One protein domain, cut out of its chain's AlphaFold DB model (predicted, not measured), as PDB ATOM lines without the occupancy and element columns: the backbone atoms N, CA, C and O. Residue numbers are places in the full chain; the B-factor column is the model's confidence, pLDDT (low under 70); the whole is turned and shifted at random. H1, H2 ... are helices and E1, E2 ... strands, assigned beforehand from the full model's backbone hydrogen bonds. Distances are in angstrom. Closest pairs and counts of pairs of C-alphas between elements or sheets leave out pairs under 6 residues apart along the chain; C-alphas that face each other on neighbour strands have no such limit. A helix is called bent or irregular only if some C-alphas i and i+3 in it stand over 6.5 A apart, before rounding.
ATOM      1  N   ILE A   3      28.637  12.191  -3.894       90.12
ATOM      2  CA  ILE A   3      28.934  11.165  -2.897       90.12
ATOM      3  C   ILE A   3      29.815  11.793  -1.832       90.12
ATOM      4  O   ILE A   3      30.875  12.338  -2.148       90.12
ATOM      5  N   THR A   4      29.384  11.662  -0.585       91.75
ATOM      6  CA  THR A   4      30.089  12.151   0.593       91.75
ATOM      7  C   THR A   4      30.357  10.966   1.516       91.75
ATOM      8  O   THR A   4      29.443  10.269   1.948       91.75
ATOM      9  N   ALA A   5      31.621  10.688   1.808       92.12
ATOM     10  CA  ALA A   5      31.974   9.712   2.828       92.12
ATOM     11  C   ALA A   5      31.834  10.350   4.207       92.12
ATOM     12  O   ALA A   5      32.268  11.486   4.390       92.12
ATOM     13  N   HIS A   6      31.288   9.605   5.166       90.06
ATOM     14  CA  HIS A   6      31.366   9.927   6.584       90.06
ATOM     15  C   HIS A   6      32.037   8.758   7.314       90.06
ATOM     16  O   HIS A   6      31.841   7.585   6.991       90.06
ATOM     17  N   TRP A   7      32.882   9.062   8.288       89.62
ATOM     18  CA  TRP A   7      33.548   8.041   9.091       89.62
ATOM     19  C   TRP A   7      33.862   8.579  10.476       89.62
ATOM     20  O   TRP A   7      33.751   9.778  10.728       89.62
ATOM     21  N   ILE A   8      34.237   7.675  11.371       88.06
ATOM     22  CA  ILE A   8      34.635   7.987  12.738       88.06
ATOM     23  C   ILE A   8      36.116   7.621  12.879       88.06
ATOM     24  O   ILE A   8      36.535   6.558  12.413       88.06
ATOM     25  N   THR A   9      36.921   8.519  13.444       89.56
ATOM     26  CA  THR A   9      38.337   8.258  13.746       89.56
ATOM     27  C   THR A   9      38.485   7.369  14.982       89.56
ATOM     28  O   THR A   9      37.518   7.080  15.684       89.56
ATOM     29  N   THR A  10      39.710   6.941  15.280       89.12
ATOM     30  CA  THR A  10      40.030   6.224  16.526       89.12
ATOM     31  C   THR A  10      39.704   7.033  17.781       89.12
ATOM     32  O   THR A  10      39.393   6.448  18.812       89.12
ATOM     33  N   ASP A  11      39.702   8.362  17.667       92.12
ATOM     34  CA  ASP A  11      39.402   9.298  18.753       92.12
ATOM     35  C   ASP A  11      37.903   9.638  18.841       92.12
ATOM     36  O   ASP A  11      37.517  10.633  19.442       92.12
ATOM     37  N   PHE A  12      37.045   8.828  18.207       84.62
ATOM     38  CA  PHE A  12      35.595   9.034  18.126       84.62
ATOM     39  C   PHE A  12      35.171  10.350  17.462       84.62
ATOM     40  O   PHE A  12      34.040  10.808  17.626       84.62
ATOM     41  N   GLU A  13      36.036  10.937  16.635       86.69
ATOM     42  CA  GLU A  13      35.683  12.134  15.884       86.69
ATOM     43  C   GLU A  13      35.022  11.767  14.563       86.69
ATOM     44  O   GLU A  13      35.586  11.061  13.723       86.69
ATOM     45  N   ARG A  14      33.834  12.318  14.329       86.38
ATOM     46  CA  ARG A  14      33.172  12.188  13.036       86.38
ATOM     47  C   ARG A  14      33.832  13.106  12.007       86.38
ATOM     48  O   ARG A  14      33.941  14.315  12.205       86.38
ATOM     49  N   LYS A  15      34.207  12.536  10.869       89.25
ATOM     50  CA  LYS A  15      34.760  13.233   9.708       89.25
ATOM     51  C   LYS A  15      33.856  13.035   8.497       89.25
ATOM     52  O   LYS A  15      33.079  12.080   8.432       89.25
ATOM     53  N   LEU A  16      33.970  13.949   7.540       90.75
ATOM     54  CA  LEU A  16      33.299  13.855   6.252       90.75
ATOM     55  C   LEU A  16      34.216  14.335   5.128       90.75
ATOM     56  O   LEU A  16      35.045  15.220   5.335       90.75
ATOM     57  N   ALA A  17      34.045  13.772   3.936       90.44
ATOM     58  CA  ALA A  17      34.725  14.219   2.726       90.44
ATOM     59  C   ALA A  17      33.855  13.978   1.494       90.44
ATOM     60  O   ALA A  17      33.289  12.898   1.309       90.44
ATOM     61  N   VAL A  18      33.773  14.978   0.618       92.88
ATOM     62  CA  VAL A  18      33.120  14.822  -0.684       92.88
ATOM     63  C   VAL A  18      34.051  14.020  -1.590       92.88
ATOM     64  O   VAL A  18      35.062  14.532  -2.059       92.88
ATOM     65  N   LEU A  19      33.696  12.762  -1.854       90.44
ATOM     66  CA  LEU A  19      34.491  11.865  -2.697       90.44
ATOM     67  C   LEU A  19      34.388  12.243  -4.172       90.44
ATOM     68  O   LEU A  19      35.341  12.117  -4.943       90.44
ATOM     69  N   ARG A  20      33.186  12.642  -4.601       88.94
ATOM     70  CA  ARG A  20      32.934  13.032  -5.985       88.94
ATOM     71  C   ARG A  20      31.665  13.862  -6.096       88.94
ATOM     72  O   ARG A  20      30.630  13.500  -5.546       88.94
ATOM     73  N   CYS A  21      31.720  14.913  -6.908       87.88
ATOM     74  CA  CYS A  21      30.549  15.656  -7.363       87.88
ATOM     75  C   CYS A  21      30.597  15.741  -8.887       87.88
ATOM     76  O   CYS A  21      31.301  16.568  -9.459       87.88
ATOM     77  N   ILE A  22      29.882  14.835  -9.554       77.88
ATOM     78  CA  ILE A  22      29.878  14.752 -11.017       77.88
ATOM     79  C   ILE A  22      28.540  15.170 -11.596       77.88
ATOM     80  O   ILE A  22      27.464  14.745 -11.148       77.88
ATOM     81  N   ARG A  23      28.620  15.952 -12.673       75.06
ATOM     82  CA  ARG A  23      27.505  16.093 -13.601       75.06
ATOM     83  C   ARG A  23      27.359  14.767 -14.338       75.06
ATOM     84  O   ARG A  23      28.274  14.311 -15.013       75.06
ATOM     85  N   TYR A  24      26.228  14.115 -14.126       67.75
ATOM     86  CA  TYR A  24      25.976  12.800 -14.686       67.75
ATOM     87  C   TYR A  24      25.401  12.989 -16.092       67.75
ATOM     88  O   TYR A  24      24.254  13.399 -16.235       67.75
ATOM     89  N   ASN A  25      26.230  12.785 -17.118       66.25
ATOM     90  CA  ASN A  25      25.862  13.031 -18.520       66.25
ATOM     91  C   ASN A  25      25.299  11.781 -19.224       66.25
ATOM     92  O   ASN A  25      24.989  11.832 -20.409       66.25
ATOM     93  N   THR A  26      25.180  10.657 -18.515       68.50
ATOM     94  CA  THR A  26      24.647   9.394 -19.039       68.50
ATOM     95  C   THR A  26      23.250   9.113 -18.494       68.50
ATOM     96  O   THR A  26      22.785   9.736 -17.536       68.50
ATOM     97  N   THR A  27      22.556   8.145 -19.094       76.56
ATOM     98  CA  THR A  27      21.239   7.710 -18.623       76.56
ATOM     99  C   THR A  27      21.331   7.224 -17.177       76.56
ATOM    100  O   THR A  27      22.129   6.341 -16.849       76.56
ATOM    101  N   HIS A  28      20.485   7.784 -16.312       79.38
ATOM    102  CA  HIS A  28      20.403   7.481 -14.880       79.38
ATOM    103  C   HIS A  28      19.744   6.118 -14.591       79.38
ATOM    104  O   HIS A  28      18.803   6.046 -13.803       79.38
ATOM    105  N   ASN A  29      20.184   5.042 -15.243       89.81
ATOM    106  CA  ASN A  29      19.727   3.682 -14.948       89.81
ATOM    107  C   ASN A  29      20.547   3.055 -13.803       89.81
ATOM    108  O   ASN A  29      21.629   3.536 -13.458       89.81
ATOM    109  N   ALA A  30      20.027   1.980 -13.212       91.12
ATOM    110  CA  ALA A  30      20.645   1.342 -12.052       91.12
ATOM    111  C   ALA A  30      22.050   0.777 -12.336       91.12
ATOM    112  O   ALA A  30      22.950   0.926 -11.513       91.12
ATOM    113  N   SER A  31      22.262   0.191 -13.519       93.31
ATOM    114  CA  SER A  31      23.552  -0.396 -13.913       93.31
ATOM    115  C   SER A  31      24.670   0.647 -13.954       93.31
ATOM    116  O   SER A  31      25.720   0.473 -13.333       93.31
ATOM    117  N   ASN A  32      24.415   1.786 -14.603       91.19
ATOM    118  CA  ASN A  32      25.392   2.862 -14.719       91.19
ATOM    119  C   ASN A  32      25.730   3.443 -13.340       91.19
ATOM    120  O   ASN A  32      26.900   3.665 -13.035       91.19
ATOM    121  N   ILE A  33      24.717   3.651 -12.490       91.50
ATOM    122  CA  ILE A  33      24.918   4.165 -11.129       91.50
ATOM    123  C   ILE A  33      25.742   3.168 -10.299       91.50
ATOM    124  O   ILE A  33      26.682   3.574  -9.622       91.50
ATOM    125  N   SER A  34      25.446   1.868 -10.396       93.56
ATOM    126  CA  SER A  34      26.181   0.799  -9.704       93.56
ATOM    127  C   SER A  34      27.655   0.757 -10.120       93.56
ATOM    128  O   SER A  34      28.546   0.717  -9.271       93.56
ATOM    129  N   CYS A  35      27.921   0.833 -11.427       92.50
ATOM    130  CA  CYS A  35      29.276   0.908 -11.973       92.50
ATOM    131  C   CYS A  35      30.010   2.162 -11.477       92.50
ATOM    132  O   CYS A  35      31.150   2.083 -11.022       92.50
ATOM    133  N   CYS A  36      29.329   3.311 -11.487       90.94
ATOM    134  CA  CYS A  36      29.897   4.569 -11.023       90.94
ATOM    135  C   CYS A  36      30.249   4.532  -9.528       90.94
ATOM    136  O   CYS A  36      31.343   4.957  -9.165       90.94
ATOM    137  N   LEU A  37      29.382   3.967  -8.679       91.56
ATOM    138  CA  LEU A  37      29.663   3.756  -7.254       91.56
ATOM    139  C   LEU A  37      30.937   2.928  -7.056       91.56
ATOM    140  O   LEU A  37      31.856   3.372  -6.374       91.56
ATOM    141  N   LYS A  38      31.030   1.764  -7.714       92.31
ATOM    142  CA  LYS A  38      32.205   0.881  -7.624       92.31
ATOM    143  C   LYS A  38      33.488   1.567  -8.081       92.31
ATOM    144  O   LYS A  38      34.519   1.403  -7.440       92.31
ATOM    145  N   HIS A  39      33.428   2.328  -9.171       92.19
ATOM    146  CA  HIS A  39      34.589   3.056  -9.674       92.19
ATOM    147  C   HIS A  39      35.054   4.120  -8.680       92.19
ATOM    148  O   HIS A  39      36.232   4.164  -8.359       92.19
ATOM    149  N   ILE A  40      34.129   4.906  -8.120       91.44
ATOM    150  CA  ILE A  40      34.455   5.924  -7.116       91.44
ATOM    151  C   ILE A  40      35.098   5.277  -5.888       91.44
ATOM    152  O   ILE A  40      36.127   5.746  -5.425       91.44
ATOM    153  N   PHE A  41      34.532   4.187  -5.378       92.56
ATOM    154  CA  PHE A  41      35.099   3.506  -4.215       92.56
ATOM    155  C   PHE A  41      36.460   2.874  -4.506       92.56
ATOM    156  O   PHE A  41      37.329   2.910  -3.643       92.56
ATOM    157  N   LYS A  42      36.676   2.370  -5.726       93.06
ATOM    158  CA  LYS A  42      37.985   1.884  -6.170       93.06
ATOM    159  C   LYS A  42      39.019   3.009  -6.254       93.06
ATOM    160  O   LYS A  42      40.128   2.820  -5.778       93.06
ATOM    161  N   ASP A  43      38.657   4.157  -6.826       94.06
ATOM    162  CA  ASP A  43      39.558   5.308  -6.991       94.06
ATOM    163  C   ASP A  43      40.039   5.868  -5.645       94.06
ATOM    164  O   ASP A  43      41.149   6.374  -5.543       94.06
ATOM    165  N   TRP A  44      39.195   5.772  -4.616       93.56
ATOM    166  CA  TRP A  44      39.513   6.170  -3.243       93.56
ATOM    167  C   TRP A  44      40.032   5.011  -2.375       93.56
ATOM    168  O   TRP A  44      40.190   5.189  -1.171       93.56
ATOM    169  N   GLU A  45      40.245   3.825  -2.959       93.50
ATOM    170  CA  GLU A  45      40.718   2.613  -2.273       93.50
ATOM    171  C   GLU A  45      39.877   2.234  -1.032       93.50
ATOM    172  O   GLU A  45      40.362   1.707  -0.026       93.50
ATOM    173  N   LEU A  46      38.566   2.492  -1.099       89.75
ATOM    174  CA  LEU A  46      37.625   2.243  -0.009       89.75
ATOM    175  C   LEU A  46      37.203   0.774   0.023       89.75
ATOM    176  O   LEU A  46      36.313   0.333  -0.705       89.75
ATOM    177  N   ASN A  47      37.817   0.028   0.939       81.38
ATOM    178  CA  ASN A  47      37.599  -1.414   1.084       81.38
ATOM    179  C   ASN A  47      36.471  -1.783   2.064       81.38
ATOM    180  O   ASN A  47      36.004  -2.920   2.068       81.38
ATOM    181  N   LYS A  48      36.030  -0.843   2.910       87.44
ATOM    182  CA  LYS A  48      34.982  -1.065   3.919       87.44
ATOM    183  C   LYS A  48      33.927   0.029   3.835       87.44
ATOM    184  O   LYS A  48      34.188   1.178   4.172       87.44
ATOM    185  N   ILE A  49      32.728  -0.353   3.405       90.25
ATOM    186  CA  ILE A  49      31.557   0.523   3.327       90.25
ATOM    187  C   ILE A  49      30.459  -0.153   4.136       90.25
ATOM    188  O   ILE A  49      29.993  -1.223   3.750       90.25
ATOM    189  N   HIS A  50      30.082   0.440   5.269       87.44
ATOM    190  CA  HIS A  50      29.077  -0.155   6.152       87.44
ATOM    191  C   HIS A  50      27.669   0.006   5.580       87.44
ATOM    192  O   HIS A  50      26.895  -0.944   5.527       87.44
ATOM    193  N   ALA A  51      27.353   1.216   5.121       90.50
ATOM    194  CA  ALA A  51      26.046   1.555   4.589       90.50
ATOM    195  C   ALA A  51      26.151   2.675   3.557       90.50
ATOM    196  O   ALA A  51      27.061   3.505   3.621       90.50
ATOM    197  N   ILE A  52      25.184   2.699   2.642       91.56
ATOM    198  CA  ILE A  52      24.937   3.784   1.701       91.56
ATOM    199  C   ILE A  52      23.597   4.436   2.040       91.56
ATOM    200  O   ILE A  52      22.539   3.840   1.825       91.56
ATOM    201  N   VAL A  53      23.628   5.677   2.527       90.06
ATOM    202  CA  VAL A  53      22.413   6.499   2.654       90.06
ATOM    203  C   VAL A  53      22.044   7.027   1.273       90.06
ATOM    204  O   VAL A  53      22.893   7.599   0.592       90.06
ATOM    205  N   ARG A  54      20.798   6.825   0.841       89.69
ATOM    206  CA  ARG A  54      20.338   7.141  -0.521       89.69
ATOM    207  C   ARG A  54      18.909   7.681  -0.529       89.69
ATOM    208  O   ARG A  54      18.150   7.452   0.407       89.69
ATOM    209  N   ASP A  55      18.508   8.370  -1.597       86.44
ATOM    210  CA  ASP A  55      17.086   8.672  -1.810       86.44
ATOM    211  C   ASP A  55      16.281   7.392  -2.143       86.44
ATOM    212  O   ASP A  55      16.833   6.302  -2.305       86.44
ATOM    213  N   ASN A  56      14.952   7.482  -2.209       84.19
ATOM    214  CA  ASN A  56      14.096   6.320  -2.483       84.19
ATOM    215  C   ASN A  56      13.774   6.153  -3.978       84.19
ATOM    216  O   ASN A  56      12.806   5.480  -4.329       84.19
ATOM    217  N   ALA A  57      14.548   6.745  -4.891       85.50
ATOM    218  CA  ALA A  57      14.326   6.546  -6.316       85.50
ATOM    219  C   ALA A  57      14.694   5.114  -6.732       85.50
ATOM    220  O   ALA A  57      15.779   4.611  -6.441       85.50
ATOM    221  N   LYS A  58      13.814   4.477  -7.515       88.00
ATOM    222  CA  LYS A  58      13.950   3.074  -7.956       88.00
ATOM    223  C   LYS A  58      15.353   2.716  -8.468       88.00
ATOM    224  O   LYS A  58      15.884   1.659  -8.140       88.00
ATOM    225  N   ASN A  59      15.965   3.608  -9.249       90.69
ATOM    226  CA  ASN A  59      17.257   3.340  -9.876       90.69
ATOM    227  C   ASN A  59      18.431   3.359  -8.889       90.69
ATOM    228  O   ASN A  59      19.329   2.542  -9.059       90.69
ATOM    229  N   ILE A  60      18.448   4.237  -7.873       89.31
ATOM    230  CA  ILE A  60      19.535   4.232  -6.873       89.31
ATOM    231  C   ILE A  60      19.382   3.054  -5.911       89.31
ATOM    232  O   ILE A  60      20.380   2.425  -5.576       89.31
ATOM    233  N   VAL A  61      18.142   2.699  -5.546       89.56
ATOM    234  CA  VAL A  61      17.850   1.510  -4.729       89.56
ATOM    235  C   VAL A  61      18.418   0.269  -5.408       89.56
ATOM    236  O   VAL A  61      19.264  -0.416  -4.840       89.56
ATOM    237  N   LEU A  62      18.032   0.042  -6.665       91.75
ATOM    238  CA  LEU A  62      18.516  -1.099  -7.434       91.75
ATOM    239  C   LEU A  62      20.033  -1.032  -7.674       91.75
ATOM    240  O   LEU A  62      20.703  -2.056  -7.623       91.75
ATOM    241  N   ALA A  63      20.604   0.154  -7.900       92.56
ATOM    242  CA  ALA A  63      22.041   0.303  -8.122       92.56
ATOM    243  C   ALA A  63      22.886  -0.104  -6.909       92.56
ATOM    244  O   ALA A  63      23.921  -0.751  -7.081       92.56
ATOM    245  N   VAL A  64      22.453   0.277  -5.702       92.06
ATOM    246  CA  VAL A  64      23.115  -0.073  -4.435       92.06
ATOM    247  C   VAL A  64      23.034  -1.582  -4.193       92.06
ATOM    248  O   VAL A  64      24.052  -2.199  -3.876       92.06
ATOM    249  N   GLU A  65      21.880  -2.199  -4.470       92.19
ATOM    250  CA  GLU A  65      21.717  -3.661  -4.427       92.19
ATOM    251  C   GLU A  65      22.626  -4.377  -5.435       92.19
ATOM    252  O   GLU A  65      23.371  -5.286  -5.072       92.19
ATOM    253  N   MET A  66      22.638  -3.932  -6.698       94.50
ATOM    254  CA  MET A  66      23.530  -4.453  -7.745       94.50
ATOM    255  C   MET A  66      25.011  -4.264  -7.392       94.50
ATOM    256  O   MET A  66      25.878  -5.040  -7.810       94.50
ATOM    257  N   ALA A  67      25.316  -3.216  -6.625       92.31
ATOM    258  CA  ALA A  67      26.657  -2.954  -6.141       92.31
ATOM    259  C   ALA A  67      27.051  -3.830  -4.943       92.31
ATOM    260  O   ALA A  67      28.236  -3.882  -4.625       92.31
ATOM    261  N   ARG A  68      26.098  -4.583  -4.371       93.06
ATOM    262  CA  ARG A  68      26.251  -5.433  -3.182       93.06
ATOM    263  C   ARG A  68      26.632  -4.648  -1.925       93.06
ATOM    264  O   ARG A  68      27.366  -5.152  -1.082       93.06
ATOM    265  N   TYR A  69      26.113  -3.428  -1.796       91.19
ATOM    266  CA  TYR A  69      26.228  -2.637  -0.572       91.19
ATOM    267  C   TYR A  69      24.904  -2.635   0.187       91.19
ATOM    268  O   TYR A  69      23.831  -2.732  -0.414       91.19
ATOM    269  N   GLN A  70      24.973  -2.486   1.509       88.94
ATOM    270  CA  GLN A  70      23.774  -2.229   2.297       88.94
ATOM    271  C   GLN A  70      23.328  -0.782   2.095       88.94
ATOM    272  O   GLN A  70      24.136   0.143   2.161       88.94
ATOM    273  N   GLY A  71      22.043  -0.589   1.813       87.75
ATOM    274  CA  GLY A  71      21.465   0.720   1.542       87.75
ATOM    275  C   GLY A  71      20.398   1.080   2.563       87.75
ATOM    276  O   GLY A  71      19.533   0.261   2.857       87.75
ATOM    277  N   ILE A  72      20.397   2.330   3.014       87.00
ATOM    278  CA  ILE A  72      19.347   2.890   3.865       87.00
ATOM    279  C   ILE A  72      18.690   4.092   3.183       87.00
ATOM    280  O   ILE A  72      19.347   4.891   2.511       87.00
ATOM    281  N   GLY A  73      17.367   4.189   3.308       86.75
ATOM    282  CA  GLY A  73      16.613   5.333   2.807       86.75
ATOM    283  C   GLY A  73      16.926   6.596   3.610       86.75
ATOM    284  O   GLY A  73      17.030   6.563   4.829       86.75
ATOM    285  N   CYS A  74      17.069   7.723   2.927       89.38
ATOM    286  CA  CYS A  74      17.246   9.019   3.562       89.38
ATOM    287  C   CYS A  74      15.956   9.424   4.289       89.38
ATOM    288  O   CYS A  74      14.910   9.585   3.653       89.38
ATOM    289  N   PHE A  75      16.043   9.644   5.602       91.19
ATOM    290  CA  PHE A  75      14.906  10.051   6.428       91.19
ATOM    291  C   PHE A  75      14.268  11.362   5.944       91.19
ATOM    292  O   PHE A  75      13.058  11.405   5.740       91.19
ATOM    293  N   CYS A  76      15.059  12.393   5.623       90.69
ATOM    294  CA  CYS A  76      14.536  13.663   5.095       90.69
ATOM    295  C   CYS A  76      13.786  13.475   3.767       90.69
ATOM    296  O   CYS A  76      12.737  14.079   3.528       90.69
ATOM    297  N   HIS A  77      14.289  12.592   2.900       88.00
ATOM    298  CA  HIS A  77      13.601  12.254   1.658       88.00
ATOM    299  C   HIS A  77      12.289  11.505   1.922       88.00
ATOM    300  O   HIS A  77      11.298  11.741   1.234       88.00
ATOM    301  N   ILE A  78      12.252  10.639   2.933       90.69
ATOM    302  CA  ILE A  78      11.028   9.959   3.356       90.69
ATOM    303  C   ILE A  78      10.000  10.958   3.894       90.69
ATOM    304  O   ILE A  78       8.854  10.918   3.450       90.69
ATOM    305  N   LEU A  79      10.396  11.899   4.755       93.25
ATOM    306  CA  LEU A  79       9.506  12.964   5.236       93.25
ATOM    307  C   LEU A  79       8.933  13.788   4.074       93.25
ATOM    308  O   LEU A  79       7.736  14.076   4.043       93.25
ATOM    309  N   HIS A  80       9.751  14.086   3.058       91.94
ATOM    310  CA  HIS A  80       9.267  14.718   1.831       91.94
ATOM    311  C   HIS A  80       8.195  13.882   1.112       91.94
ATOM    312  O   HIS A  80       7.174  14.433   0.694       91.94
ATOM    313  N   LEU A  81       8.407  12.568   0.960       91.25
ATOM    314  CA  LEU A  81       7.434  11.669   0.329       91.25
ATOM    315  C   LEU A  81       6.142  11.568   1.142       91.25
ATOM    316  O   LEU A  81       5.067  11.615   0.549       91.25
ATOM    317  N   ILE A  82       6.239  11.499   2.471       93.62
ATOM    318  CA  ILE A  82       5.090  11.481   3.383       93.62
ATOM    319  C   ILE A  82       4.223  12.717   3.151       93.62
ATOM    320  O   ILE A  82       3.035  12.569   2.874       93.62
ATOM    321  N   VAL A  83       4.795  13.927   3.177       95.25
ATOM    322  CA  VAL A  83       4.043  15.176   2.929       95.25
ATOM    323  C   VAL A  83       3.409  15.170   1.543       95.25
ATOM    324  O   VAL A  83       2.229  15.498   1.382       95.25
ATOM    325  N   LYS A  84       4.195  14.778   0.534       92.62
ATOM    326  CA  LYS A  84       3.754  14.779  -0.856       92.62
ATOM    327  C   LYS A  84       2.579  13.832  -1.078       92.62
ATOM    328  O   LYS A  84       1.645  14.227  -1.759       92.62
ATOM    329  N   HIS A  85       2.624  12.627  -0.513       92.00
ATOM    330  CA  HIS A  85       1.614  11.581  -0.701       92.00
ATOM    331  C   HIS A  85       0.463  11.630   0.320       92.00
ATOM    332  O   HIS A  85      -0.443  10.807   0.238       92.00
ATOM    333  N   ASN A 191       8.511  19.636   9.624       95.69
ATOM    334  CA  ASN A 191       9.576  20.590   9.317       95.69
ATOM    335  C   ASN A 191      10.635  20.586  10.417       95.69
ATOM    336  O   ASN A 191      11.826  20.582  10.122       95.69
ATOM    337  N   ASN A 192      10.206  20.520  11.676       94.31
ATOM    338  CA  ASN A 192      11.104  20.405  12.818       94.31
ATOM    339  C   ASN A 192      11.896  19.092  12.772       94.31
ATOM    340  O   ASN A 192      13.116  19.120  12.917       94.31
ATOM    341  N   ALA A 193      11.235  17.964  12.488       94.56
ATOM    342  CA  ALA A 193      11.899  16.671  12.324       94.56
ATOM    343  C   ALA A 193      12.892  16.670  11.147       94.56
ATOM    344  O   ALA A 193      13.995  16.142  11.273       94.56
ATOM    345  N   SER A 194      12.535  17.304  10.026       93.19
ATOM    346  CA  SER A 194      13.423  17.439   8.862       93.19
ATOM    347  C   SER A 194      14.651  18.285   9.191       93.19
ATOM    348  O   SER A 194      15.765  17.845   8.947       93.19
ATOM    349  N   LYS A 195      14.472  19.452   9.824       92.31
ATOM    350  CA  LYS A 195      15.585  20.317  10.251       92.31
ATOM    351  C   LYS A 195      16.507  19.630  11.255       92.31
ATOM    352  O   LYS A 195      17.717  19.793  11.165       92.31
ATOM    353  N   ALA A 196      15.948  18.865  12.192       91.56
ATOM    354  CA  ALA A 196      16.743  18.085  13.136       91.56
ATOM    355  C   ALA A 196      17.600  17.039  12.406       91.56
ATOM    356  O   ALA A 196      18.789  16.930  12.679       91.56
ATOM    357  N   ALA A 197      17.023  16.338  11.427       90.12
ATOM    358  CA  ALA A 197      17.721  15.330  10.631       90.12
ATOM    359  C   ALA A 197      18.698  15.901   9.583       90.12
ATOM    360  O   ALA A 197      19.574  15.186   9.105       90.12
ATOM    361  N   GLU A 198      18.546  17.173   9.213       87.62
ATOM    362  CA  GLU A 198      19.466  17.917   8.343       87.62
ATOM    363  C   GLU A 198      20.607  18.591   9.121       87.62
ATOM    364  O   GLU A 198      21.518  19.133   8.496       87.62
ATOM    365  N   SER A 199      20.567  18.571  10.459       87.31
ATOM    366  CA  SER A 199      21.628  19.132  11.298       87.31
ATOM    367  C   SER A 199      22.966  18.482  10.978       87.31
ATOM    368  O   SER A 199      23.047  17.268  10.781       87.31
ATOM    369  N   ASP A 200      24.043  19.265  11.045       80.00
ATOM    370  CA  ASP A 200      25.385  18.717  10.924       80.00
ATOM    371  C   ASP A 200      25.598  17.617  11.952       80.00
ATOM    372  O   ASP A 200      26.198  16.614  11.611       80.00
ATOM    373  N   THR A 201      25.081  17.730  13.178       82.44
ATOM    374  CA  THR A 201      25.230  16.721  14.245       82.44
ATOM    375  C   THR A 201      24.304  15.515  14.111       82.44
ATOM    376  O   THR A 201      24.452  14.582  14.893       82.44
ATOM    377  N   ALA A 202      23.386  15.511  13.141       87.12
ATOM    378  CA  ALA A 202      22.417  14.438  12.988       87.12
ATOM    379  C   ALA A 202      23.098  13.093  12.708       87.12
ATOM    380  O   ALA A 202      24.144  12.996  12.049       87.12
ATOM    381  N   SER A 203      22.464  12.042  13.202       88.25
ATOM    382  CA  SER A 203      22.881  10.664  13.050       88.25
ATOM    383  C   SER A 203      21.678   9.764  12.766       88.25
ATOM    384  O   SER A 203      20.514  10.140  12.880       88.25
ATOM    385  N   ILE A 204      21.966   8.524  12.388       89.06
ATOM    386  CA  ILE A 204      20.931   7.507  12.202       89.06
ATOM    387  C   ILE A 204      20.236   7.120  13.524       89.06
ATOM    388  O   ILE A 204      19.101   6.648  13.482       89.06
ATOM    389  N   ALA A 205      20.865   7.369  14.681       89.88
ATOM    390  CA  ALA A 205      20.264   7.144  15.996       89.88
ATOM    391  C   ALA A 205      19.074   8.078  16.270       89.88
ATOM    392  O   ALA A 205      18.147   7.708  16.984       89.88
ATOM    393  N   ASP A 206      19.040   9.250  15.628       90.88
ATOM    394  CA  ASP A 206      17.953  10.218  15.788       90.88
ATOM    395  C   ASP A 206      16.649   9.762  15.113       90.88
ATOM    396  O   ASP A 206      15.570  10.260  15.432       90.88
ATOM    397  N   VAL A 207      16.707   8.808  14.176       91.88
ATOM    398  CA  VAL A 207      15.566   8.449  13.318       91.88
ATOM    399  C   VAL A 207      14.380   7.902  14.120       91.88
ATOM    400  O   VAL A 207      13.243   8.330  13.891       91.88
ATOM    401  N   ILE A 208      14.613   6.972  15.054       91.44
ATOM    402  CA  ILE A 208      13.537   6.381  15.868       91.44
ATOM    403  C   ILE A 208      12.952   7.426  16.837       91.44
ATOM    404  O   ILE A 208      11.734   7.648  16.778       91.44
ATOM    405  N   PRO A 209      13.757   8.135  17.661       92.81
ATOM    406  CA  PRO A 209      13.249   9.182  18.547       92.81
ATOM    407  C   PRO A 209      12.490  10.289  17.808       92.81
ATOM    408  O   PRO A 209      11.384  10.654  18.218       92.81
ATOM    409  N   LEU A 210      13.023  10.785  16.682       93.62
ATOM    410  CA  LEU A 210      12.357  11.811  15.876       93.62
ATOM    411  C   LEU A 210      11.029  11.312  15.312       93.62
ATOM    412  O   LEU A 210      10.064  12.070  15.295       93.62
ATOM    413  N   THR A 211      10.943  10.047  14.895       93.88
ATOM    414  CA  THR A 211       9.685   9.476  14.394       93.88
ATOM    415  C   THR A 211       8.633   9.376  15.498       93.88
ATOM    416  O   THR A 211       7.481   9.761  15.282       93.88
ATOM    417  N   LYS A 212       9.007   8.914  16.699       93.06
ATOM    418  CA  LYS A 212       8.080   8.849  17.843       93.06
ATOM    419  C   LYS A 212       7.609  10.240  18.263       93.06
ATOM    420  O   LYS A 212       6.404  10.446  18.415       93.06
ATOM    421  N   LYS A 213       8.532  11.202  18.369       95.19
ATOM    422  CA  LYS A 213       8.212  12.605  18.665       95.19
ATOM    423  C   LYS A 213       7.281  13.204  17.610       95.19
ATOM    424  O   LYS A 213       6.270  13.797  17.966       95.19
ATOM    425  N   LEU A 214       7.581  12.995  16.329       95.56
ATOM    426  CA  LEU A 214       6.763  13.470  15.215       95.56
ATOM    427  C   LEU A 214       5.321  12.954  15.306       95.56
ATOM    428  O   LEU A 214       4.378  13.727  15.155       95.56
ATOM    429  N   LYS A 215       5.138  11.654  15.572       95.12
ATOM    430  CA  LYS A 215       3.804  11.060  15.740       95.12
ATOM    431  C   LYS A 215       3.054  11.665  16.919       95.12
ATOM    432  O   LYS A 215       1.866  11.942  16.791       95.12
ATOM    433  N   TYR A 216       3.734  11.866  18.045       96.00
ATOM    434  CA  TYR A 216       3.147  12.518  19.211       96.00
ATOM    435  C   TYR A 216       2.681  13.942  18.874       96.00
ATOM    436  O   TYR A 216       1.504  14.247  19.030       96.00
ATOM    437  N   GLU A 217       3.557  14.774  18.302       96.44
ATOM    438  CA  GLU A 217       3.233  16.161  17.942       96.44
ATOM    439  C   GLU A 217       2.084  16.261  16.928       96.44
ATOM    440  O   GLU A 217       1.239  17.141  17.051       96.44
ATOM    441  N   ILE A 218       2.010  15.354  15.945       96.06
ATOM    442  CA  ILE A 218       0.892  15.321  14.988       96.06
ATOM    443  C   ILE A 218      -0.416  14.928  15.678       96.06
ATOM    444  O   ILE A 218      -1.455  15.504  15.361       96.06
ATOM    445  N   ASN A 219      -0.389  13.968  16.607       95.19
ATOM    446  CA  ASN A 219      -1.585  13.547  17.340       95.19
ATOM    447  C   ASN A 219      -2.179  14.670  18.200       95.19
ATOM    448  O   ASN A 219      -3.402  14.754  18.289       95.19
ATOM    449  N   GLU A 220      -1.345  15.567  18.726       95.50
ATOM    450  CA  GLU A 220      -1.779  16.743  19.491       95.50
ATOM    451  C   GLU A 220      -2.414  17.845  18.619       95.50
ATOM    452  O   GLU A 220      -3.082  18.747  19.131       95.50
ATOM    453  N   VAL A 221      -2.252  17.801  17.290       94.19
ATOM    454  CA  VAL A 221      -2.916  18.759  16.393       94.19
ATOM    455  C   VAL A 221      -4.421  18.489  16.375       94.19
ATOM    456  O   VAL A 221      -4.853  17.377  16.081       94.19
ATOM    457  N   SER A 222      -5.228  19.522  16.628       92.25
ATOM    458  CA  SER A 222      -6.696  19.448  16.610       92.25
ATOM    459  C   SER A 222      -7.261  18.929  15.279       92.25
ATOM    460  O   SER A 222      -6.926  19.439  14.210       92.25
ATOM    461  N   ASP A 223      -8.237  18.023  15.355       90.88
ATOM    462  CA  ASP A 223      -8.876  17.402  14.184       90.88
ATOM    463  C   ASP A 223      -9.895  18.311  13.471       90.88
ATOM    464  O   ASP A 223     -10.348  18.004  12.364       90.88
ATOM    465  N   ALA A 224     -10.270  19.441  14.085       89.44
ATOM    466  CA  ALA A 224     -11.328  20.333  13.613       89.44
ATOM    467  C   ALA A 224     -11.135  20.792  12.148       89.44
ATOM    468  O   ALA A 224     -10.361  21.701  11.832       89.44
ATOM    469  N   GLY A 225     -11.890  20.176  11.234       85.06
ATOM    470  CA  GLY A 225     -11.855  20.462   9.796       85.06
ATOM    471  C   GLY A 225     -10.654  19.881   9.033       85.06
ATOM    472  O   GLY A 225     -10.513  20.188   7.852       85.06
ATOM    473  N   ILE A 226      -9.807  19.060   9.671       89.56
ATOM    474  CA  ILE A 226      -8.633  18.412   9.049       89.56
ATOM    475  C   ILE A 226      -8.427  16.935   9.428       89.56
ATOM    476  O   ILE A 226      -7.447  16.351   8.975       89.56
ATOM    477  N   GLY A 227      -9.332  16.307  10.191       90.00
ATOM    478  CA  GLY A 227      -9.181  14.917  10.656       90.00
ATOM    479  C   GLY A 227      -8.776  13.925   9.556       90.00
ATOM    480  O   GLY A 227      -7.742  13.278   9.662       90.00
ATOM    481  N   THR A 228      -9.470  13.921   8.413       90.44
ATOM    482  CA  THR A 228      -9.129  13.033   7.281       90.44
ATOM    483  C   THR A 228      -7.726  13.266   6.706       90.44
ATOM    484  O   THR A 228      -7.085  12.336   6.215       90.44
ATOM    485  N   MET A 229      -7.223  14.502   6.756       92.19
ATOM    486  CA  MET A 229      -5.875  14.853   6.305       92.19
ATOM    487  C   MET A 229      -4.815  14.409   7.310       92.19
ATOM    488  O   MET A 229      -3.759  13.925   6.901       92.19
ATOM    489  N   LYS A 230      -5.104  14.552   8.606       94.69
ATOM    490  CA  LYS A 230      -4.260  14.048   9.690       94.69
ATOM    491  C   LYS A 230      -4.173  12.522   9.651       94.69
ATOM    492  O   LYS A 230      -3.068  11.993   9.682       94.69
ATOM    493  N   ASP A 231      -5.293  11.827   9.455       94.12
ATOM    494  CA  ASP A 231      -5.323  10.368   9.300       94.12
ATOM    495  C   ASP A 231      -4.505   9.920   8.087       94.12
ATOM    496  O   ASP A 231      -3.682   9.008   8.176       94.12
ATOM    497  N   ALA A 232      -4.670  10.593   6.943       93.50
ATOM    498  CA  ALA A 232      -3.868  10.318   5.755       93.50
ATOM    499  C   ALA A 232      -2.367  10.515   6.018       93.50
ATOM    500  O   ALA A 232      -1.553   9.713   5.562       93.50
ATOM    501  N   LEU A 233      -1.991  11.557   6.764       95.00
ATOM    502  CA  LEU A 233      -0.608  11.819   7.153       95.00
ATOM    503  C   LEU A 233      -0.053  10.722   8.072       95.00
ATOM    504  O   LEU A 233       1.015  10.183   7.788       95.00
ATOM    505  N   LEU A 234      -0.781  10.355   9.129       94.50
ATOM    506  CA  LEU A 234      -0.390   9.295  10.064       94.50
ATOM    507  C   LEU A 234      -0.266   7.936   9.362       94.50
ATOM    508  O   LEU A 234       0.707   7.219   9.588       94.50
ATOM    509  N   ASN A 235      -1.176   7.621   8.440       92.56
ATOM    510  CA  ASN A 235      -1.103   6.411   7.622       92.56
ATOM    511  C   ASN A 235       0.145   6.391   6.728       92.56
ATOM    512  O   ASN A 235       0.786   5.351   6.592       92.56
ATOM    513  N   GLN A 236       0.522   7.530   6.132       92.06
ATOM    514  CA  GLN A 236       1.762   7.620   5.355       92.06
ATOM    515  C   GLN A 236       3.004   7.509   6.248       92.06
ATOM    516  O   GLN A 236       3.959   6.845   5.857       92.06
ATOM    517  N   ILE A 237       2.998   8.093   7.450       92.94
ATOM    518  CA  ILE A 237       4.079   7.913   8.435       92.94
ATOM    519  C   ILE A 237       4.252   6.432   8.764       92.94
ATOM    520  O   ILE A 237       5.359   5.913   8.629       92.94
ATOM    521  N   HIS A 238       3.163   5.746   9.113       90.19
ATOM    522  CA  HIS A 238       3.179   4.315   9.401       90.19
ATOM    523  C   HIS A 238       3.737   3.524   8.209       90.19
ATOM    524  O   HIS A 238       4.732   2.822   8.351       90.19
ATOM    525  N   GLN A 239       3.189   3.732   7.007       87.94
ATOM    526  CA  GLN A 239       3.614   3.022   5.798       87.94
ATOM    527  C   GLN A 239       5.096   3.237   5.456       87.94
ATOM    528  O   GLN A 239       5.773   2.293   5.056       87.94
ATOM    529  N   TYR A 240       5.603   4.469   5.573       89.19
ATOM    530  CA  TYR A 240       6.970   4.787   5.163       89.19
ATOM    531  C   TYR A 240       8.041   4.449   6.201       89.19
ATOM    532  O   TYR A 240       9.185   4.160   5.821       89.19
ATOM    533  N   LEU A 241       7.694   4.531   7.486       88.44
ATOM    534  CA  LEU A 241       8.652   4.452   8.584       88.44
ATOM    535  C   LEU A 241       8.490   3.192   9.428       88.44
ATOM    536  O   LEU A 241       9.507   2.609   9.776       88.44
ATOM    537  N   GLU A 242       7.273   2.752   9.735       81.94
ATOM    538  CA  GLU A 242       7.031   1.701  10.738       81.94
ATOM    539  C   GLU A 242       6.685   0.344  10.112       81.94
ATOM    540  O   GLU A 242       7.141  -0.683  10.599       81.94
ATOM    541  N   GLY A 243       5.954   0.319   8.999       71.12
ATOM    542  CA  GLY A 243       5.597  -0.917   8.306       71.12
ATOM    543  C   GLY A 243       4.218  -0.863   7.655       71.12
ATOM    544  O   GLY A 243       3.466   0.093   7.802       71.12
ATOM    545  N   GLY A 244       3.884  -1.895   6.881       57.81
ATOM    546  CA  GLY A 244       2.579  -2.030   6.219       57.81
ATOM    547  C   GLY A 244       2.645  -2.535   4.780       57.81
ATOM    548  O   GLY A 244       1.616  -2.871   4.202       57.81
ATOM    549  N   ASP A 245       3.839  -2.605   4.190       54.75
ATOM    550  CA  ASP A 245       4.032  -3.084   2.826       54.75
ATOM    551  C   ASP A 245       5.484  -3.547   2.621       54.75
ATOM    552  O   ASP A 245       6.421  -2.855   3.005       54.75
ATOM    553  N   SER A 246       5.685  -4.713   2.006       51.44
ATOM    554  CA  SER A 246       6.991  -5.370   1.819       51.44
ATOM    555  C   SER A 246       7.904  -4.695   0.779       51.44
ATOM    556  O   SER A 246       8.938  -5.244   0.386       51.44
ATOM    557  N   ARG A 247       7.521  -3.529   0.244       58.94
ATOM    558  CA  ARG A 247       8.298  -2.819  -0.779       58.94
ATOM    559  C   ARG A 247       9.563  -2.198  -0.177       58.94
ATOM    560  O   ARG A 247       9.505  -1.347   0.698       58.94
ATOM    561  N   LYS A 248      10.714  -2.492  -0.795       55.00
ATOM    562  CA  LYS A 248      12.089  -2.055  -0.434       55.00
ATOM    563  C   LYS A 248      12.362  -0.533  -0.343       55.00
ATOM    564  O   LYS A 248      13.508  -0.098  -0.225       55.00
ATOM    565  N   HIS A 249      11.332   0.291  -0.502       61.16
ATOM    566  CA  HIS A 249      11.414   1.753  -0.512       61.16
ATOM    567  C   HIS A 249      11.067   2.354   0.860       61.16
ATOM    568  O   HIS A 249      11.203   3.562   1.036       61.16
ATOM    569  N   PHE A 250      10.643   1.528   1.816       73.19
ATOM    570  CA  PHE A 250      10.315   1.918   3.183       73.19
ATOM    571  C   PHE A 250      11.482   1.629   4.129       73.19
ATOM    572  O   PHE A 250      12.332   0.787   3.833       73.19
ATOM    573  N   MET A 251      11.577   2.388   5.222       76.50
ATOM    574  CA  MET A 251      12.730   2.300   6.125       76.50
ATOM    575  C   MET A 251      12.593   1.213   7.192       76.50
ATOM    576  O   MET A 251      13.630   0.710   7.618       76.50
ATOM    577  N   HIS A 252      11.357   0.879   7.598       82.94
ATOM    578  CA  HIS A 252      11.051  -0.071   8.679       82.94
ATOM    579  C   HIS A 252      11.946   0.158   9.904       82.94
ATOM    580  O   HIS A 252      12.727  -0.703  10.298       82.94
ATOM    581  N   ILE A 253      11.904   1.372  10.453       82.94
ATOM    582  CA  ILE A 253      12.929   1.910  11.357       82.94
ATOM    583  C   ILE A 253      13.133   1.080  12.626       82.94
ATOM    584  O   ILE A 253      14.228   1.105  13.172       82.94
ATOM    585  N   GLU A 254      12.120   0.355  13.100       83.00
ATOM    586  CA  GLU A 254      12.240  -0.486  14.301       83.00
ATOM    587  C   GLU A 254      12.726  -1.908  13.974       83.00
ATOM    588  O   GLU A 254      13.384  -2.547  14.794       83.00
ATOM    589  N   GLU A 255      12.465  -2.391  12.757       84.88
ATOM    590  CA  GLU A 255      12.897  -3.712  12.274       84.88
ATOM    591  C   GLU A 255      14.298  -3.668  11.646       84.88
ATOM    592  O   GLU A 255      14.965  -4.694  11.513       84.88
ATOM    593  N   ASN A 256      14.756  -2.483  11.240       85.25
ATOM    594  CA  ASN A 256      16.044  -2.286  10.598       85.25
ATOM    595  C   ASN A 256      17.175  -2.264  11.646       85.25
ATOM    596  O   ASN A 256      17.250  -1.340  12.460       85.25
ATOM    597  N   PRO A 257      18.119  -3.226  11.605       87.38
ATOM    598  CA  PRO A 257      19.189  -3.298  12.595       87.38
ATOM    599  C   PRO A 257      20.062  -2.043  12.648       87.38
ATOM    600  O   PRO A 257      20.572  -1.722  13.715       87.38
ATOM    601  N   MET A 258      20.233  -1.307  11.542       87.44
ATOM    602  CA  MET A 258      21.071  -0.102  11.534       87.44
ATOM    603  C   MET A 258      20.483   1.012  12.397       87.44
ATOM    604  O   MET A 258      21.206   1.632  13.172       87.44
ATOM    605  N   THR A 259      19.182   1.274  12.263       87.56
ATOM    606  CA  THR A 259      18.485   2.307  13.040       87.56
ATOM    607  C   THR A 259      18.320   1.869  14.486       87.56
ATOM    608  O   THR A 259      18.605   2.656  15.387       87.56
ATOM    609  N   THR A 260      17.951   0.610  14.725       88.25
ATOM    610  CA  THR A 260      17.746   0.088  16.082       88.25
ATOM    611  C   THR A 260      19.049   0.024  16.872       88.25
ATOM    612  O   THR A 260      19.111   0.564  17.972       88.25
ATOM    613  N   VAL A 261      20.120  -0.554  16.313       89.44
ATOM    614  CA  VAL A 261      21.424  -0.609  16.997       89.44
ATOM    615  C   VAL A 261      21.960   0.796  17.240       89.44
ATOM    616  O   VAL A 261      22.363   1.090  18.356       89.44
ATOM    617  N   ALA A 262      21.924   1.687  16.249       89.19
ATOM    618  CA  ALA A 262      22.415   3.047  16.454       89.19
ATOM    619  C   ALA A 262      21.640   3.797  17.544       89.19
ATOM    620  O   ALA A 262      22.263   4.449  18.371       89.19
ATOM    621  N   THR A 263      20.312   3.658  17.578       89.00
ATOM    622  CA  THR A 263      19.475   4.267  18.625       89.00
ATOM    623  C   THR A 263      19.798   3.688  20.005       89.00
ATOM    624  O   THR A 263      19.875   4.431  20.973       89.00
ATOM    625  N   LEU A 264      20.025   2.374  20.114       87.12
ATOM    626  CA  LEU A 264      20.388   1.722  21.381       87.12
ATOM    627  C   LEU A 264      21.770   2.139  21.898       87.12
ATOM    628  O   LEU A 264      21.987   2.167  23.106       87.12
ATOM    629  N   LEU A 265      22.707   2.432  20.994       86.19
ATOM    630  CA  LEU A 265      24.058   2.876  21.345       86.19
ATOM    631  C   LEU A 265      24.128   4.373  21.669       86.19
ATOM    632  O   LEU A 265      25.173   4.837  22.122       86.19
ATOM    633  N   ASP A 266      23.055   5.129  21.430       82.50
ATOM    634  CA  ASP A 266      23.009   6.553  21.734       82.50
ATOM    635  C   ASP A 266      22.704   6.772  23.228       82.50
ATOM    636  O   ASP A 266      21.592   6.487  23.692       82.50
ATOM    637  N   PRO A 267      23.657   7.312  24.010       76.38
ATOM    638  CA  PRO A 267      23.462   7.547  25.436       76.38
ATOM    639  C   PRO A 267      22.409   8.625  25.731       76.38
ATOM    640  O   PRO A 267      21.942   8.725  26.862       76.38
ATOM    641  N   SER A 268      22.023   9.444  24.747       72.81
ATOM    642  CA  SER A 268      20.915  10.392  24.891       72.81
ATOM    643  C   SER A 268      19.544   9.728  24.723       72.81
ATOM    644  O   SER A 268      18.553  10.239  25.247       72.81
ATOM    645  N   ALA A 269      19.487   8.572  24.055       59.81
ATOM    646  CA  ALA A 269      18.272   7.781  23.889       59.81
ATOM    647  C   ALA A 269      18.008   6.840  25.083       59.81
ATOM    648  O   ALA A 269      16.855   6.468  25.312       59.81
ATOM    649  N   PHE A 270      19.040   6.493  25.869       53.72
ATOM    650  CA  PHE A 270      18.939   5.602  27.032       53.72
ATOM    651  C   PHE A 270      19.719   6.107  28.252       53.72
ATOM    652  O   PHE A 270      20.925   6.337  28.203       53.72
ATOM    653  N   VAL A 271      19.050   6.151  29.408       42.97
ATOM    654  CA  VAL A 271      19.724   6.188  30.713       42.97
ATOM    655  C   VAL A 271      20.413   4.831  30.908       42.97
ATOM    656  O   VAL A 271      19.785   3.875  31.342       42.97
ATOM    657  N   VAL A 272      21.712   4.779  30.587       36.16
ATOM    658  CA  VAL A 272      22.664   3.667  30.798       36.16
ATOM    659  C   VAL A 272      22.517   2.485  29.822       36.16
ATOM    660  O   VAL A 272      21.581   1.706  29.918       36.16
ATOM    661  N   VAL A 273      23.496   2.319  28.922       30.38
ATOM    662  CA  VAL A 273      24.403   1.150  28.785       30.38
ATOM    663  C   VAL A 273      25.378   1.445  27.630       30.38
ATOM    664  O   VAL A 273      24.988   1.622  26.482       30.38
ATOM    665  N   VAL A 274      26.671   1.521  27.954       28.58
ATOM    666  CA  VAL A 274      27.770   1.786  27.014       28.58
ATOM    667  C   VAL A 274      28.169   0.489  26.312       28.58
ATOM    668  O   VAL A 274      28.619  -0.444  26.974       28.58
ATOM    669  N   VAL A 275      28.097   0.449  24.979       27.75
ATOM    670  CA  VAL A 275      28.867  -0.502  24.159       27.75
ATOM    671  C   VAL A 275      29.444   0.250  22.960       27.75
ATOM    672  O   VAL A 275      28.772   1.040  22.313       27.75
ATOM    673  N   VAL A 276      30.730   0.051  22.688       25.03
ATOM    674  CA  VAL A 276      31.485   0.759  21.647       25.03
ATOM    675  C   VAL A 276      31.451  -0.049  20.348       25.03
ATOM    676  O   VAL A 276      31.910  -1.190  20.331       25.03
ATOM    677  N   VAL A 277      30.969   0.538  19.243       25.94
ATOM    678  CA  VAL A 277      31.111  -0.022  17.884       25.94
ATOM    679  C   VAL A 277      31.529   1.085  16.910       25.94
ATOM    680  O   VAL A 277      30.879   2.122  16.814       25.94
ATOM    681  N   VAL A 278      32.622   0.867  16.174       24.75
ATOM    682  CA  VAL A 278      33.143   1.793  15.151       24.75
ATOM    683  C   VAL A 278      32.354   1.613  13.845       24.75
ATOM    684  O   VAL A 278      32.349   0.519  13.278       24.75
ATOM    685  N   VAL A 279      31.706   2.674  13.345       28.84
ATOM    686  CA  VAL A 279      30.861   2.651  12.130       28.84
ATOM    687  C   VAL A 279      31.393   3.624  11.066       28.84
ATOM    688  O   VAL A 279      31.651   4.793  11.345       28.84
ATOM    689  N   VAL A 280      31.529   3.155   9.819       28.39
ATOM    690  CA  VAL A 280      31.884   3.969   8.634       28.39
ATOM    691  C   VAL A 280      30.655   4.105   7.727       28.39
ATOM    692  O   VAL A 280      30.344   3.184   6.974       28.39
ATOM    693  N   VAL A 281      29.941   5.233   7.788       33.12
ATOM    694  CA  VAL A 281      28.704   5.484   7.016       33.12
ATOM    695  C   VAL A 281      29.012   6.281   5.745       33.12
ATOM    696  O   VAL A 281      29.383   7.445   5.811       33.12
ATOM    697  N   VAL A 282      28.803   5.723   4.553       33.16
ATOM    698  CA  VAL A 282      28.933   6.501   3.307       33.16
ATOM    699  C   VAL A 282      27.565   7.087   2.939       33.16
ATOM    700  O   VAL A 282      26.575   6.370   2.827       33.16
ATOM    701  N   VAL A 283      27.473   8.403   2.743       33.31
ATOM    702  CA  VAL A 283      26.228   9.097   2.374       33.31
ATOM    703  C   VAL A 283      26.274   9.447   0.884       33.31
ATOM    704  O   VAL A 283      27.087  10.247   0.420       33.31
ATOM    705  N   VAL A 284      25.381   8.862   0.089       29.14
ATOM    706  CA  VAL A 284      25.227   9.188  -1.335       29.14
ATOM    707  C   VAL A 284      24.052  10.154  -1.490       29.14
ATOM    708  O   VAL A 284      22.893   9.747  -1.563       29.14
TER     709      VAL A 284
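AT A GLANCE: This is residues 3 to 85 and 191 to 284 of the 295 residues of the protein "Zinc finger BED domain-containing protein 4" of Armadillidium vulgare (UniProt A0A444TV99). Two lobes stand side by side: a twisted five-stranded sheet with H1 and H2 over one face, and beyond its E4 edge a small bundle of H3, H4, H5 and H6, with H7 set crosswise at residues 204 to 209 of H5. Residues 224 to 229 stick out at the bundle's far end. The printed part has 177 residues, with seven named helices and five named strands in the order E1 E2 H1 E3 H2 E4 H3 H4 H5 H6 H7 E5; the class is mixed, and so is the sheet, ordered E2 E1 E5 E3 E4. It is compact, with a radius of gyration of the C-alphas of 17.7 A and spans of 57 by 45 by 26 A.

HOW THE PARTS SIT: Start with E1, residues 3 to 8, and E2, residues 14 to 21, an antiparallel hairpin; N 5 and O 17 are within hydrogen-bond range at 2.8 A. E5, residues 281 to 283, is antiparallel to E1, with N 4 and O 283 at 2.9 A. E3, residues 51 to 54, is parallel to E5, with N 53 and O 282 at 3.0 A. E4, residues 71 to 73, is parallel to E3, with N 72 and O 52 at 2.9 A. H1, residues 30 to 43, and H2, residues 58 to 66, are on one face of this sheet, giving two layers. E2, H1, E3 is a split strand-helix-strand unit, with E1 and E5 between its strands; E3, H2, E4 is a strand-helix-strand unit of parallel neighbours; both crossovers are right-handed. H1 touches H2 with residues 30 to 34 alone, closest at C-alphas Ala 30 and Ala 63, 4.3 A. Now look at the hub, H5, residues 204 to 219. It touches H4, residues 191 to 197, closest at C-alphas Leu 210 and Ala 193, 6.0 A, in a helical hairpin. It forms another with H6, residues 227 to 242, at a shallow tilt of 18 degrees, closest at C-alphas Lys 215 and Leu 234, 7.3 A. H7, residues 257 to 265, touches it about perpendicular, at 90 degrees, closest at C-alphas Thr 263 and Ala 205, 4.0 A. H3, residues 75 to 85, touches H4 and H6, the closest C-alphas being Cys 76 and Ser 194, 5.4 A, and Ile 82 and Gln 236, 5.5 A. Every O i to N i+4 pair is within hydrogen-bond range in H1, H2, H3, H4, H6 and H7, and 10 of 12 in H5.

IN THESE COORDINATES: Find C-alpha 3 at (28.934, 11.165, -2.897), where E1 begins; E2 runs 20.9 A and H1 20.0 A. From C-alpha 204 at (20.931, 7.507, 12.202), H5 runs 23.9 A; it is only just irregular, with C-alphas 205 and 208 6.8 A apart. H6 runs 20.9 A, and E5 ends at C-alpha 283, (26.228, 9.097, 2.374).

THE WHOLE: The farthest C-alphas, of Glu 45 and Ala 224, are 57.2 A apart. Residues 86 to 190 are not printed, and C-alphas 85 and 191 are 15.6 A apart across the cut. The links H6 to H7 and H7 to E5 are long. Mean pLDDT of the printed part is 83.0, with residues 24 to 26, 244 to 249 and 269 to 284 under 70.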